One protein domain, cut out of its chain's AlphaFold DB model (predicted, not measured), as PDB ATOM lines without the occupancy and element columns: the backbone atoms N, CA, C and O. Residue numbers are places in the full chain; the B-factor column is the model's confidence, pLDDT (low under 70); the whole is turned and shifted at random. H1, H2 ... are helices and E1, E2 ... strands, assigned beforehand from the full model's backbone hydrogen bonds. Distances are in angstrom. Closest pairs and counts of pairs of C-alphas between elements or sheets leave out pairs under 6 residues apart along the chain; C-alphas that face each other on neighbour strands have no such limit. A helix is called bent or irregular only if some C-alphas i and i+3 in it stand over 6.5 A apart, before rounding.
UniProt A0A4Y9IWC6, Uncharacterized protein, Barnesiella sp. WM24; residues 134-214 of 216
ATOM      1  N   PHE A 134     154.891 171.430 124.992       96.06
ATOM      2  CA  PHE A 134     155.008 170.766 123.698       96.06
ATOM      3  C   PHE A 134     155.866 171.598 122.743       96.06
ATOM      4  O   PHE A 134     156.093 172.783 122.985       96.06
ATOM      5  N   TYR A 135     156.318 170.995 121.649       96.50
ATOM      6  CA  TYR A 135     157.068 171.698 120.615       96.50
ATOM      7  C   TYR A 135     156.151 172.182 119.494       96.50
ATOM      8  O   TYR A 135     155.423 171.391 118.885       96.50
ATOM      9  N   ARG A 136     156.225 173.478 119.186       95.06
ATOM     10  CA  ARG A 136     155.556 174.098 118.039       95.06
ATOM     11  C   ARG A 136     156.585 174.542 117.013       95.06
ATOM     12  O   ARG A 136     157.497 175.296 117.342       95.06
ATOM     13  N   ILE A 137     156.407 174.135 115.761       95.06
ATOM     14  CA  ILE A 137     157.209 174.654 114.652       95.06
ATOM     15  C   ILE A 137     156.539 175.942 114.179       95.06
ATOM     16  O   ILE A 137     155.329 175.981 113.985       95.06
ATOM     17  N   SER A 138     157.286 177.023 114.022       92.56
ATOM     18  CA  SER A 138     156.769 178.274 113.471       92.56
ATOM     19  C   SER A 138     157.642 178.700 112.306       92.56
ATOM     20  O   SER A 138     158.867 178.677 112.399       92.56
ATOM     21  N   THR A 139     156.996 179.080 111.211       91.50
ATOM     22  CA  THR A 139     157.644 179.677 110.049       91.50
ATOM     23  C   THR A 139     157.306 181.163 110.013       91.50
ATOM     24  O   THR A 139     156.176 181.575 110.279       91.50
ATOM     25  N   PHE A 140     158.305 181.978 109.714       87.12
ATOM     26  CA  PHE A 140     158.240 183.428 109.651       87.12
ATOM     27  C   PHE A 140     158.666 183.906 108.257       87.12
ATOM     28  O   PHE A 140     159.322 183.189 107.497       87.12
ATOM     29  N   GLY A 141     158.261 185.134 107.923       75.19
ATOM     30  CA  GLY A 141     158.672 185.819 106.699       75.19
ATOM     31  C   GLY A 141     158.107 185.248 105.389       75.19
ATOM     32  O   GLY A 141     157.452 184.204 105.338       75.19
ATOM     33  N   TYR A 142     158.376 185.978 104.305       62.88
ATOM     34  CA  TYR A 142     158.105 185.579 102.921       62.88
ATOM     35  C   TYR A 142     159.406 185.021 102.311       62.88
ATOM     36  O   TYR A 142     160.470 185.565 102.586       62.88
ATOM     37  N   TYR A 143     159.335 183.930 101.539       58.19
ATOM     38  CA  TYR A 143     160.492 183.253 100.913       58.19
ATOM     39  C   TYR A 143     161.636 182.840 101.868       58.19
ATOM     40  O   TYR A 143     162.746 183.355 101.783       58.19
ATOM     41  N   GLY A 144     161.385 181.892 102.778       61.22
ATOM     42  CA  GLY A 144     162.476 181.202 103.488       61.22
ATOM     43  C   GLY A 144     163.220 182.025 104.550       61.22
ATOM     44  O   GLY A 144     164.360 181.721 104.869       61.22
ATOM     45  N   CYS A 145     162.597 183.070 105.104       64.94
ATOM     46  CA  CYS A 145     163.212 183.932 106.121       64.94
ATOM     47  C   CYS A 145     162.715 183.634 107.549       64.94
ATOM     48  O   CYS A 145     162.156 184.517 108.207       64.94
ATOM     49  N   GLY A 146     162.939 182.410 108.034       85.06
ATOM     50  CA  GLY A 146     162.807 182.060 109.447       85.06
ATOM     51  C   GLY A 146     161.950 180.823 109.687       85.06
ATOM     52  O   GLY A 146     160.755 180.808 109.398       85.06
ATOM     53  N   THR A 147     162.547 179.804 110.291       92.69
ATOM     54  CA  THR A 147     161.881 178.578 110.724       92.69
ATOM     55  C   THR A 147     162.460 178.210 112.073       92.69
ATOM     56  O   THR A 147     163.671 178.136 112.234       92.69
ATOM     57  N   ALA A 148     161.611 178.003 113.069       92.88
ATOM     58  CA  ALA A 148     162.079 177.718 114.413       92.88
ATOM     59  C   ALA A 148     161.124 176.791 115.158       92.88
ATOM     60  O   ALA A 148     159.919 176.758 114.906       92.88
ATOM     61  N   ILE A 149     161.689 176.045 116.098       94.38
ATOM     62  CA  ILE A 149     160.979 175.178 117.031       94.38
ATOM     63  C   ILE A 149     160.912 175.879 118.386       94.38
ATOM     64  O   ILE A 149     161.939 176.270 118.924       94.38
ATOM     65  N   PHE A 150     159.712 176.049 118.936       94.00
ATOM     66  CA  PHE A 150     159.502 176.724 120.214       94.00
ATOM     67  C   PHE A 150     158.876 175.773 121.232       94.00
ATOM     68  O   PHE A 150     157.897 175.092 120.900       94.00
ATOM     69  N   PRO A 151     159.383 175.745 122.474       95.06
ATOM     70  CA  PRO A 151     158.662 175.136 123.574       95.06
ATOM     71  C   PRO A 151     157.474 176.023 123.965       95.06
ATOM     72  O   PRO A 151     157.615 177.211 124.255       95.06
ATOM     73  N   GLU A 152     156.283 175.440 123.989       93.88
ATOM     74  CA  GLU A 152     155.043 176.132 124.328       93.88
ATOM     75  C   GLU A 152     154.185 175.320 125.281       93.88
ATOM     76  O   GLU A 152     154.406 174.136 125.487       93.88
ATOM     77  N   PHE A 153     153.162 175.953 125.853       94.00
ATOM     78  CA  PHE A 153     152.182 175.278 126.693       94.00
ATOM     79  C   PHE A 153     150.866 175.120 125.944       94.00
ATOM     80  O   PHE A 153     150.334 176.075 125.377       94.00
ATOM     81  N   SER A 154     150.313 173.912 125.982       91.62
ATOM     82  CA  SER A 154     148.981 173.652 125.444       91.62
ATOM     83  C   SER A 154     147.881 174.387 126.231       91.62
ATOM     84  O   SER A 154     148.098 174.962 127.300       91.62
ATOM     85  N   ASP A 155     146.659 174.371 125.696       86.19
ATOM     86  CA  ASP A 155     145.519 175.114 126.236       86.19
ATOM     87  C   ASP A 155     144.281 174.209 126.384       86.19
ATOM     88  O   ASP A 155     144.054 173.298 125.587       86.19
ATOM     89  N   LYS A 156     143.456 174.457 127.410       82.69
ATOM     90  CA  LYS A 156     142.211 173.717 127.702       82.69
ATOM     91  C   LYS A 156     141.250 173.598 126.510       82.69
ATOM     92  O   LYS A 156     140.559 172.593 126.395       82.69
ATOM     93  N   ARG A 157     141.133 174.650 125.700       79.62
ATOM     94  CA  ARG A 157     140.115 174.848 124.658       79.62
ATOM     95  C   ARG A 157     140.372 173.977 123.432       79.62
ATOM     96  O   ARG A 157     139.423 173.581 122.762       79.62
ATOM     97  N   ARG A 158     141.633 173.645 123.152       73.56
ATOM     98  CA  ARG A 158     142.015 172.803 122.014       73.56
ATOM     99  C   ARG A 158     141.967 171.326 122.401       73.56
ATOM    100  O   ARG A 158     142.763 170.873 123.224       73.56
ATOM    101  N   LYS A 159     141.030 170.578 121.803       71.38
ATOM    102  CA  LYS A 159     140.950 169.109 121.938       71.38
ATOM    103  C   LYS A 159     142.143 168.411 121.280       71.38
ATOM    104  O   LYS A 159     142.599 167.393 121.785       71.38
ATOM    105  N   GLU A 160     142.656 168.994 120.202       80.31
ATOM    106  CA  GLU A 160     143.841 168.543 119.478       80.31
ATOM    107  C   GLU A 160     144.808 169.716 119.353       80.31
ATOM    108  O   GLU A 160     144.398 170.839 119.045       80.31
ATOM    109  N   VAL A 161     146.081 169.468 119.640       87.38
ATOM    110  CA  VAL A 161     147.134 170.481 119.566       87.38
ATOM    111  C   VAL A 161     148.031 170.128 118.387       87.38
ATOM    112  O   VAL A 161     148.537 169.010 118.321       87.38
ATOM    113  N   PHE A 162     148.195 171.064 117.454       90.38
ATOM    114  CA  PHE A 162     149.151 170.920 116.361       90.38
ATOM    115  C   PHE A 162     150.558 171.189 116.888       90.38
ATOM    116  O   PHE A 162     150.801 172.254 117.457       90.38
ATOM    117  N   GLY A 163     151.445 170.216 116.730       94.19
ATOM    118  CA  GLY A 163     152.798 170.235 117.269       94.19
ATOM    119  C   GLY A 163     153.251 168.832 117.651       94.19
ATOM    120  O   GLY A 163     152.686 167.838 117.194       94.19
ATOM    121  N   TYR A 164     154.258 168.756 118.510       96.00
ATOM    122  CA  TYR A 164     154.866 167.502 118.940       96.00
ATOM    123  C   TYR A 164     154.876 167.433 120.455       96.00
ATOM    124  O   TYR A 164     155.116 168.445 121.118       96.00
ATOM    125  N   SER A 165     154.627 166.244 121.000       95.69
ATOM    126  CA  SER A 165     154.785 166.002 122.432       95.69
ATOM    127  C   SER A 165     156.189 166.403 122.888       95.69
ATOM    128  O   SER A 165     157.143 166.324 122.113       95.69
ATOM    129  N   ALA A 166     156.341 166.760 124.163       96.62
ATOM    130  CA  ALA A 166     157.666 166.918 124.762       96.62
ATOM    131  C   ALA A 166     158.514 165.630 124.668       96.62
ATOM    132  O   ALA A 166     159.738 165.702 124.690       96.62
ATOM    133  N   LEU A 167     157.872 164.461 124.517       96.94
ATOM    134  CA  LEU A 167     158.534 163.171 124.285       96.94
ATOM    135  C   LEU A 167     159.039 162.972 122.843       96.94
ATOM    136  O   LEU A 167     159.835 162.074 122.610       96.94
ATOM    137  N   ASP A 168     158.588 163.788 121.886       96.06
ATOM    138  CA  ASP A 168     158.848 163.617 120.448       96.06
ATOM    139  C   ASP A 168     159.841 164.670 119.910       96.06
ATOM    140  O   ASP A 168     159.712 165.144 118.777       96.06
ATOM    141  N   LYS A 169     160.826 165.071 120.724       95.94
ATOM    142  CA  LYS A 169     161.781 166.150 120.410       95.94
ATOM    143  C   LYS A 169     162.515 165.922 119.088       95.94
ATOM    144  O   LYS A 169     162.539 166.801 118.233       95.94
ATOM    145  N   GLU A 170     163.095 164.742 118.898       96.50
ATOM    146  CA  GLU A 170     163.903 164.406 117.720       96.50
ATOM    147  C   GLU A 170     163.059 164.450 116.443       96.50
ATOM    148  O   GLU A 170     163.510 164.920 115.399       96.50
ATOM    149  N   ARG A 171     161.794 164.027 116.543       95.25
ATOM    150  CA  ARG A 171     160.839 164.107 115.438       95.25
ATOM    151  C   ARG A 171     160.466 165.553 115.118       95.25
ATOM    152  O   ARG A 171     160.402 165.910 113.946       95.25
ATOM    153  N   ALA A 172     160.259 166.382 116.140       96.38
ATOM    154  CA  ALA A 172     159.984 167.803 115.963       96.38
ATOM    155  C   ALA A 172     161.146 168.525 115.257       96.38
ATOM    156  O   ALA A 172     160.908 169.327 114.356       96.38
ATOM    157  N   ILE A 173     162.392 168.198 115.623       97.00
ATOM    158  CA  ILE A 173     163.610 168.709 114.972       97.00
ATOM    159  C   ILE A 173     163.658 168.275 113.505       97.00
ATOM    160  O   ILE A 173     163.824 169.119 112.629       97.00
ATOM    161  N   ALA A 174     163.481 166.979 113.224       96.44
ATOM    162  CA  ALA A 174     163.522 166.458 111.858       96.44
ATOM    163  C   ALA A 174     162.480 167.137 110.955       96.44
ATOM    164  O   ALA A 174     162.795 167.581 109.852       96.44
ATOM    165  N   ASP A 175     161.253 167.288 111.452       96.00
ATOM    166  CA  ASP A 175     160.168 167.910 110.698       96.00
ATOM    167  C   ASP A 175     160.389 169.417 110.502       96.00
ATOM    168  O   ASP A 175     160.105 169.944 109.427       96.00
ATOM    169  N   ALA A 176     160.964 170.110 111.489       95.19
ATOM    170  CA  ALA A 176     161.333 171.517 111.357       95.19
ATOM    171  C   ALA A 176     162.450 171.735 110.325       95.19
ATOM    172  O   ALA A 176     162.367 172.680 109.542       95.19
ATOM    173  N   ILE A 177     163.458 170.855 110.282       95.50
ATOM    174  CA  ILE A 177     164.533 170.902 109.278       95.50
ATOM    175  C   ILE A 177     163.971 170.654 107.876       95.50
ATOM    176  O   ILE A 177     164.328 171.380 106.949       95.50
ATOM    177  N   ASN A 178     163.072 169.677 107.721       94.62
ATOM    178  CA  ASN A 178     162.426 169.402 106.437       94.62
ATOM    179  C   ASN A 178     161.646 170.627 105.943       94.62
ATOM    180  O   ASN A 178     161.866 171.079 104.823       94.62
ATOM    181  N   ILE A 179     160.821 171.229 106.808       92.94
ATOM    182  CA  ILE A 179     160.065 172.450 106.491       92.94
ATOM    183  C   ILE A 179     161.001 173.607 106.116       92.94
ATOM    184  O   ILE A 179     160.736 174.318 105.148       92.94
ATOM    185  N   ALA A 180     162.085 173.814 106.870       93.06
ATOM    186  CA  ALA A 180     163.055 174.866 106.578       93.06
ATOM    187  C   ALA A 180     163.703 174.648 105.199       93.06
ATOM    188  O   ALA A 180     163.722 175.553 104.368       93.06
ATOM    189  N   THR A 181     164.145 173.420 104.923       92.00
ATOM    190  CA  THR A 181     164.810 173.043 103.668       92.00
ATOM    191  C   THR A 181     163.879 173.200 102.463       92.00
ATOM    192  O   THR A 181     164.254 173.840 101.486       92.00
ATOM    193  N   GLU A 182     162.637 172.708 102.541       91.38
ATOM    194  CA  GLU A 182     161.639 172.839 101.463       91.38
ATOM    195  C   GLU A 182     161.299 174.301 101.140       91.38
ATOM    196  O   GLU A 182     160.907 174.632 100.020       91.38
ATOM    197  N   ARG A 183     161.464 175.196 102.117       90.56
ATOM    198  CA  ARG A 183     161.232 176.638 101.971       90.56
ATOM    199  C   ARG A 183     162.471 177.419 101.524       90.56
ATOM    200  O   ARG A 183     162.354 178.631 101.346       90.56
ATOM    201  N   GLY A 184     163.629 176.771 101.378       90.44
ATOM    202  CA  GLY A 184     164.912 177.430 101.103       90.44
ATOM    203  C   GLY A 184     165.503 178.189 102.301       90.44
ATOM    204  O   GLY A 184     166.337 179.073 102.122       90.44
ATOM    205  N   ASP A 185     165.069 177.877 103.524       90.06
ATOM    206  CA  ASP A 185     165.521 178.492 104.778       90.06
ATOM    207  C   ASP A 185     166.688 177.716 105.405       90.06
ATOM    208  O   ASP A 185     166.625 177.201 106.524       90.06
ATOM    209  N   GLU A 186     167.783 177.602 104.660       88.44
ATOM    210  CA  GLU A 186     168.958 176.838 105.095       88.44
ATOM    211  C   GLU A 186     169.632 177.456 106.330       88.44
ATOM    212  O   GLU A 186     170.206 176.749 107.155       88.44
ATOM    213  N   LYS A 187     169.505 178.780 106.509       89.56
ATOM    214  CA  LYS A 187     170.112 179.523 107.626       89.56
ATOM    215  C   LYS A 187     169.541 179.131 108.987       89.56
ATOM    216  O   LYS A 187     170.224 179.283 109.995       89.56
ATOM    217  N   SER A 188     168.299 178.652 109.025       91.44
ATOM    218  CA  SER A 188     167.650 178.268 110.277       91.44
ATOM    219  C   SER A 188     167.989 176.839 110.717       91.44
ATOM    220  O   SER A 188     167.817 176.514 111.893       91.44
ATOM    221  N   VAL A 189     168.502 175.987 109.819       93.12
ATOM    222  CA  VAL A 189     168.698 174.545 110.063       93.12
ATOM    223  C   VAL A 189     169.572 174.265 111.285       93.12
ATOM    224  O   VAL A 189     169.200 173.439 112.119       93.12
ATOM    225  N   ASP A 190     170.700 174.959 111.431       93.94
ATOM    226  CA  ASP A 190     171.608 174.716 112.558       93.94
ATOM    227  C   ASP A 190     170.992 175.175 113.885       93.94
ATOM    228  O   ASP A 190     171.014 174.428 114.861       93.94
ATOM    229  N   SER A 191     170.293 176.316 113.894       92.38
ATOM    230  CA  SER A 191     169.574 176.788 115.087       92.38
ATOM    231  C   SER A 191     168.465 175.828 115.545       92.38
ATOM    232  O   SER A 191     168.194 175.706 116.743       92.38
ATOM    233  N   ILE A 192     167.839 175.116 114.596       95.12
ATOM    234  CA  ILE A 192     166.834 174.084 114.870       95.12
ATOM    235  C   ILE A 192     167.502 172.845 115.475       95.12
ATOM    236  O   ILE A 192     167.019 172.339 116.487       95.12
ATOM    237  N   LYS A 193     168.615 172.366 114.895       95.25
ATOM    238  CA  LYS A 193     169.370 171.207 115.416       95.25
ATOM    239  C   LYS A 193     169.876 171.449 116.835       95.25
ATOM    240  O   LYS A 193     169.784 170.564 117.679       95.25
ATOM    241  N   GLU A 194     170.388 172.649 117.089       94.06
ATOM    242  CA  GLU A 194     170.921 173.059 118.388       94.06
ATOM    243  C   GLU A 194     169.828 173.364 119.420       94.06
ATOM    244  O   GLU A 194     170.135 173.573 120.591       94.06
ATOM    245  N   MET A 195     168.548 173.375 119.017       93.38
ATOM    246  CA  MET A 195     167.426 173.731 119.890       93.38
ATOM    247  C   MET A 195     167.645 175.079 120.589       93.38
ATOM    248  O   MET A 195     167.341 175.226 121.773       93.38
ATOM    249  N   VAL A 196     168.138 176.084 119.851       91.62
ATOM    250  CA  VAL A 196     168.508 177.410 120.392       91.62
ATOM    251  C   VAL A 196     167.359 178.051 121.179       91.62
ATOM    252  O   VAL A 196     167.573 178.727 122.180       91.62
ATOM    253  N   HIS A 197     166.114 177.805 120.772       89.88
ATOM    254  CA  HIS A 197     164.926 178.330 121.449       89.88
ATOM    255  C   HIS A 197     164.548 177.622 122.758       89.88
ATOM    256  O   HIS A 197     163.722 178.158 123.497       89.88
ATOM    257  N   GLY A 198     165.178 176.489 123.074       93.25
ATOM    258  CA  GLY A 198     165.068 175.790 124.351       93.25
ATOM    259  C   GLY A 198     164.473 174.379 124.237       93.25
ATOM    260  O   GLY A 198     163.380 174.213 123.687       93.25
ATOM    261  N   PRO A 199     165.142 173.338 124.771       95.94
ATOM    262  CA  PRO A 199     164.539 172.018 124.930       95.94
ATOM    263  C   PRO A 199     163.510 171.966 126.080       95.94
ATOM    264  O   PRO A 199     163.339 172.904 126.857       95.94
ATOM    265  N   ILE A 200     162.810 170.838 126.184       97.88
ATOM    266  CA  ILE A 200     161.920 170.498 127.292       97.88
ATOM    267  C   ILE A 200     162.475 169.208 127.884       97.88
ATOM    268  O   ILE A 200     162.473 168.176 127.214       97.88
ATOM    269  N   ASP A 201     162.927 169.255 129.131       97.88
ATOM    270  CA  ASP A 201     163.331 168.051 129.846       97.88
ATOM    271  C   ASP A 201     162.095 167.418 130.480       97.88
ATOM    272  O   ASP A 201     161.388 168.054 131.266       97.88
ATOM    273  N   VAL A 202     161.824 166.160 130.131       98.06
ATOM    274  CA  VAL A 202     160.691 165.396 130.661       98.06
ATOM    275  C   VAL A 202     161.171 164.514 131.809       98.06
ATOM    276  O   VAL A 202     161.873 163.531 131.593       98.06
ATOM    277  N   ILE A 203     160.758 164.845 133.031       98.25
ATOM    278  CA  ILE A 203     161.120 164.100 134.247       98.25
ATOM    279  C   ILE A 203     160.054 163.052 134.577       98.25
ATOM    280  O   ILE A 203     160.374 161.949 135.013       98.25
ATOM    281  N   ILE A 204     158.774 163.369 134.339       97.75
ATOM    282  CA  ILE A 204     157.649 162.442 134.540       97.75
ATOM    283  C   ILE A 204     156.952 162.207 133.190       97.75
ATOM    284  O   ILE A 204     155.989 162.904 132.872       97.75
ATOM    285  N   PRO A 205     157.380 161.206 132.392       97.25
ATOM    286  CA  PRO A 205     156.781 160.910 131.085       97.25
ATOM    287  C   PRO A 205     155.280 160.619 131.141       97.25
ATOM    288  O   PRO A 205     154.537 160.989 130.239       97.25
ATOM    289  N   SER A 206     154.794 160.019 132.231       96.12
ATOM    290  CA  SER A 206     153.363 159.742 132.422       96.12
ATOM    291  C   SER A 206     152.505 161.004 132.597       96.12
ATOM    292  O   SER A 206     151.273 160.916 132.580       96.12
ATOM    293  N   ALA A 207     153.123 162.182 132.760       95.50
ATOM    294  CA  ALA A 207     152.440 163.471 132.728       95.50
ATOM    295  C   ALA A 207     152.079 163.914 131.299       95.50
ATOM    296  O   ALA A 207     151.190 164.757 131.150       95.50
ATOM    297  N   CYS A 208     152.699 163.322 130.271       93.75
ATOM    298  CA  CYS A 208     152.327 163.514 128.875       93.75
ATOM    299  C   CYS A 208     151.071 162.708 128.541       93.75
ATOM    300  O   CYS A 208     151.101 161.483 128.425       93.75
ATOM    301  N   LYS A 209     149.931 163.392 128.443       90.88
ATOM    302  CA  LYS A 209     148.604 162.774 128.262       90.88
ATOM    303  C   LYS A 209     147.836 163.356 127.086       90.88
ATOM    304  O   LYS A 209     146.786 162.823 126.716       90.88
ATOM    305  N   ARG A 210     148.291 164.475 126.525       88.38
ATOM    306  CA  ARG A 210     147.642 165.102 125.383       88.38
ATOM    307  C   ARG A 210     147.935 164.347 124.102       88.38
ATOM    308  O   ARG A 210     148.995 163.771 123.898       88.38
ATOM    309  N   LYS A 211     146.951 164.410 123.210       89.38
ATOM    310  CA  LYS A 211     147.093 163.963 121.834       89.38
ATOM    311  C   LYS A 211     147.547 165.142 120.989       89.38
ATOM    312  O   LYS A 211     146.888 166.188 120.978       89.38
ATOM    313  N   PHE A 212     148.651 164.945 120.287       89.88
ATOM    314  CA  PHE A 212     149.194 165.909 119.346       89.88
ATOM    315  C   PHE A 212     148.934 165.440 117.921       89.88
ATOM    316  O   PHE A 212     149.002 164.248 117.620       89.88
ATOM    317  N   LYS A 213     148.599 166.394 117.056       89.31
ATOM    318  CA  LYS A 213     148.582 166.195 115.612       89.31
ATOM    319  C   LYS A 213     149.837 166.818 115.039       89.31
ATOM    320  O   LYS A 213     150.206 167.928 115.415       89.31
ATOM    321  N   ARG A 214     150.456 166.100 114.109       83.81
ATOM    322  CA  ARG A 214     151.600 166.605 113.357       83.81
ATOM    323  C   ARG A 214     151.225 167.940 112.705       83.81
ATOM    324  O   ARG A 214     150.086 168.115 112.280       83.81
TER     325      ARG A 214
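This is residues 134 to 214 of the 216 residues of an uncharacterized protein of Barnesiella sp. WM24 (UniProt A0A4Y9IWC6). Two hairpins pack together: a helical hairpin, H1 and H2, on a strand hairpin, E1 and E2. H1 runs nearly along E1 and packs on both strands, while H2 packs on E2; the short strand E3 lies towards the end where E1 begins, and two long stretches with no named element, residues 154 to 168 and residues 203 to 214, loop round at that end too. The printed part has 81 residues with two named helices and three named strands, in the order E1, E2, H1, H2, E3; the sheet of E1 and E2 is antiparallel, and E3 pairs with no named strand. The class is mixed, helices and strands, with under half of the residues in named elements. The whole is compact, with a radius of gyration of the C-alphas of 13.0 A and spans of 37 by 25 by 16 A.

E1, residues 134 to 139, begins with C-alpha 134 at (155.008, 170.766, 123.698) and is 16.5 A long. E2, residues 147 to 153, is 19.0 A long. H1, residues 169 to 182, is 20.1 A long and begins with C-alpha 169 at (161.781, 166.150, 120.410). H2, residues 186 to 193, is 11.8 A long and irregular: C-alphas 187 and 190 are 7.0 A apart. E3, residues 200 to 202, is 6.2 A long and ends with C-alpha 202 at (160.691, 165.396, 130.661).

E1 and E2 form an antiparallel hairpin, with 147 degrees between their directions. N 134 and O 152 are 2.8 A apart, and N 150 and O 136 are 2.8 A apart, both within hydrogen-bond range. The closest C-alphas of E1 and H1 are those of Ile 137 and Ala 176, 6.1 A apart. Those of E2 and H1 are Thr 147 and Ala 180, 5.7 A apart. Those of E2 and H2 are Thr 147 and Ser 188, 5.8 A apart. H1 and H2 touch as a helical hairpin, opposite ways at a shallow tilt of 1 degrees; their closest C-alphas, Ile 177 and Val 189, are 5.6 A apart. E1 and H2 are apart. H1 and E3 are only just apart, closest 8.1 A. In H1 every O i to N i+4 pair is within hydrogen-bond range, in H2 2 of 4.

The two C-alphas farthest apart are those of Tyr 143 and Ser 206, 40.0 A. The printed part has no cut. The link from E2 to H1, 15 residues, is long, and that from H1 to H2, 3 residues, is tight. Residues 161 to 162 pair with residues 212 to 213, parallel, and residues 134 to 135 of E1 pair with residues 164 to 165, antiparallel. The mean pLDDT of the printed part is 90.6, and residues 142 to 145 are under 70.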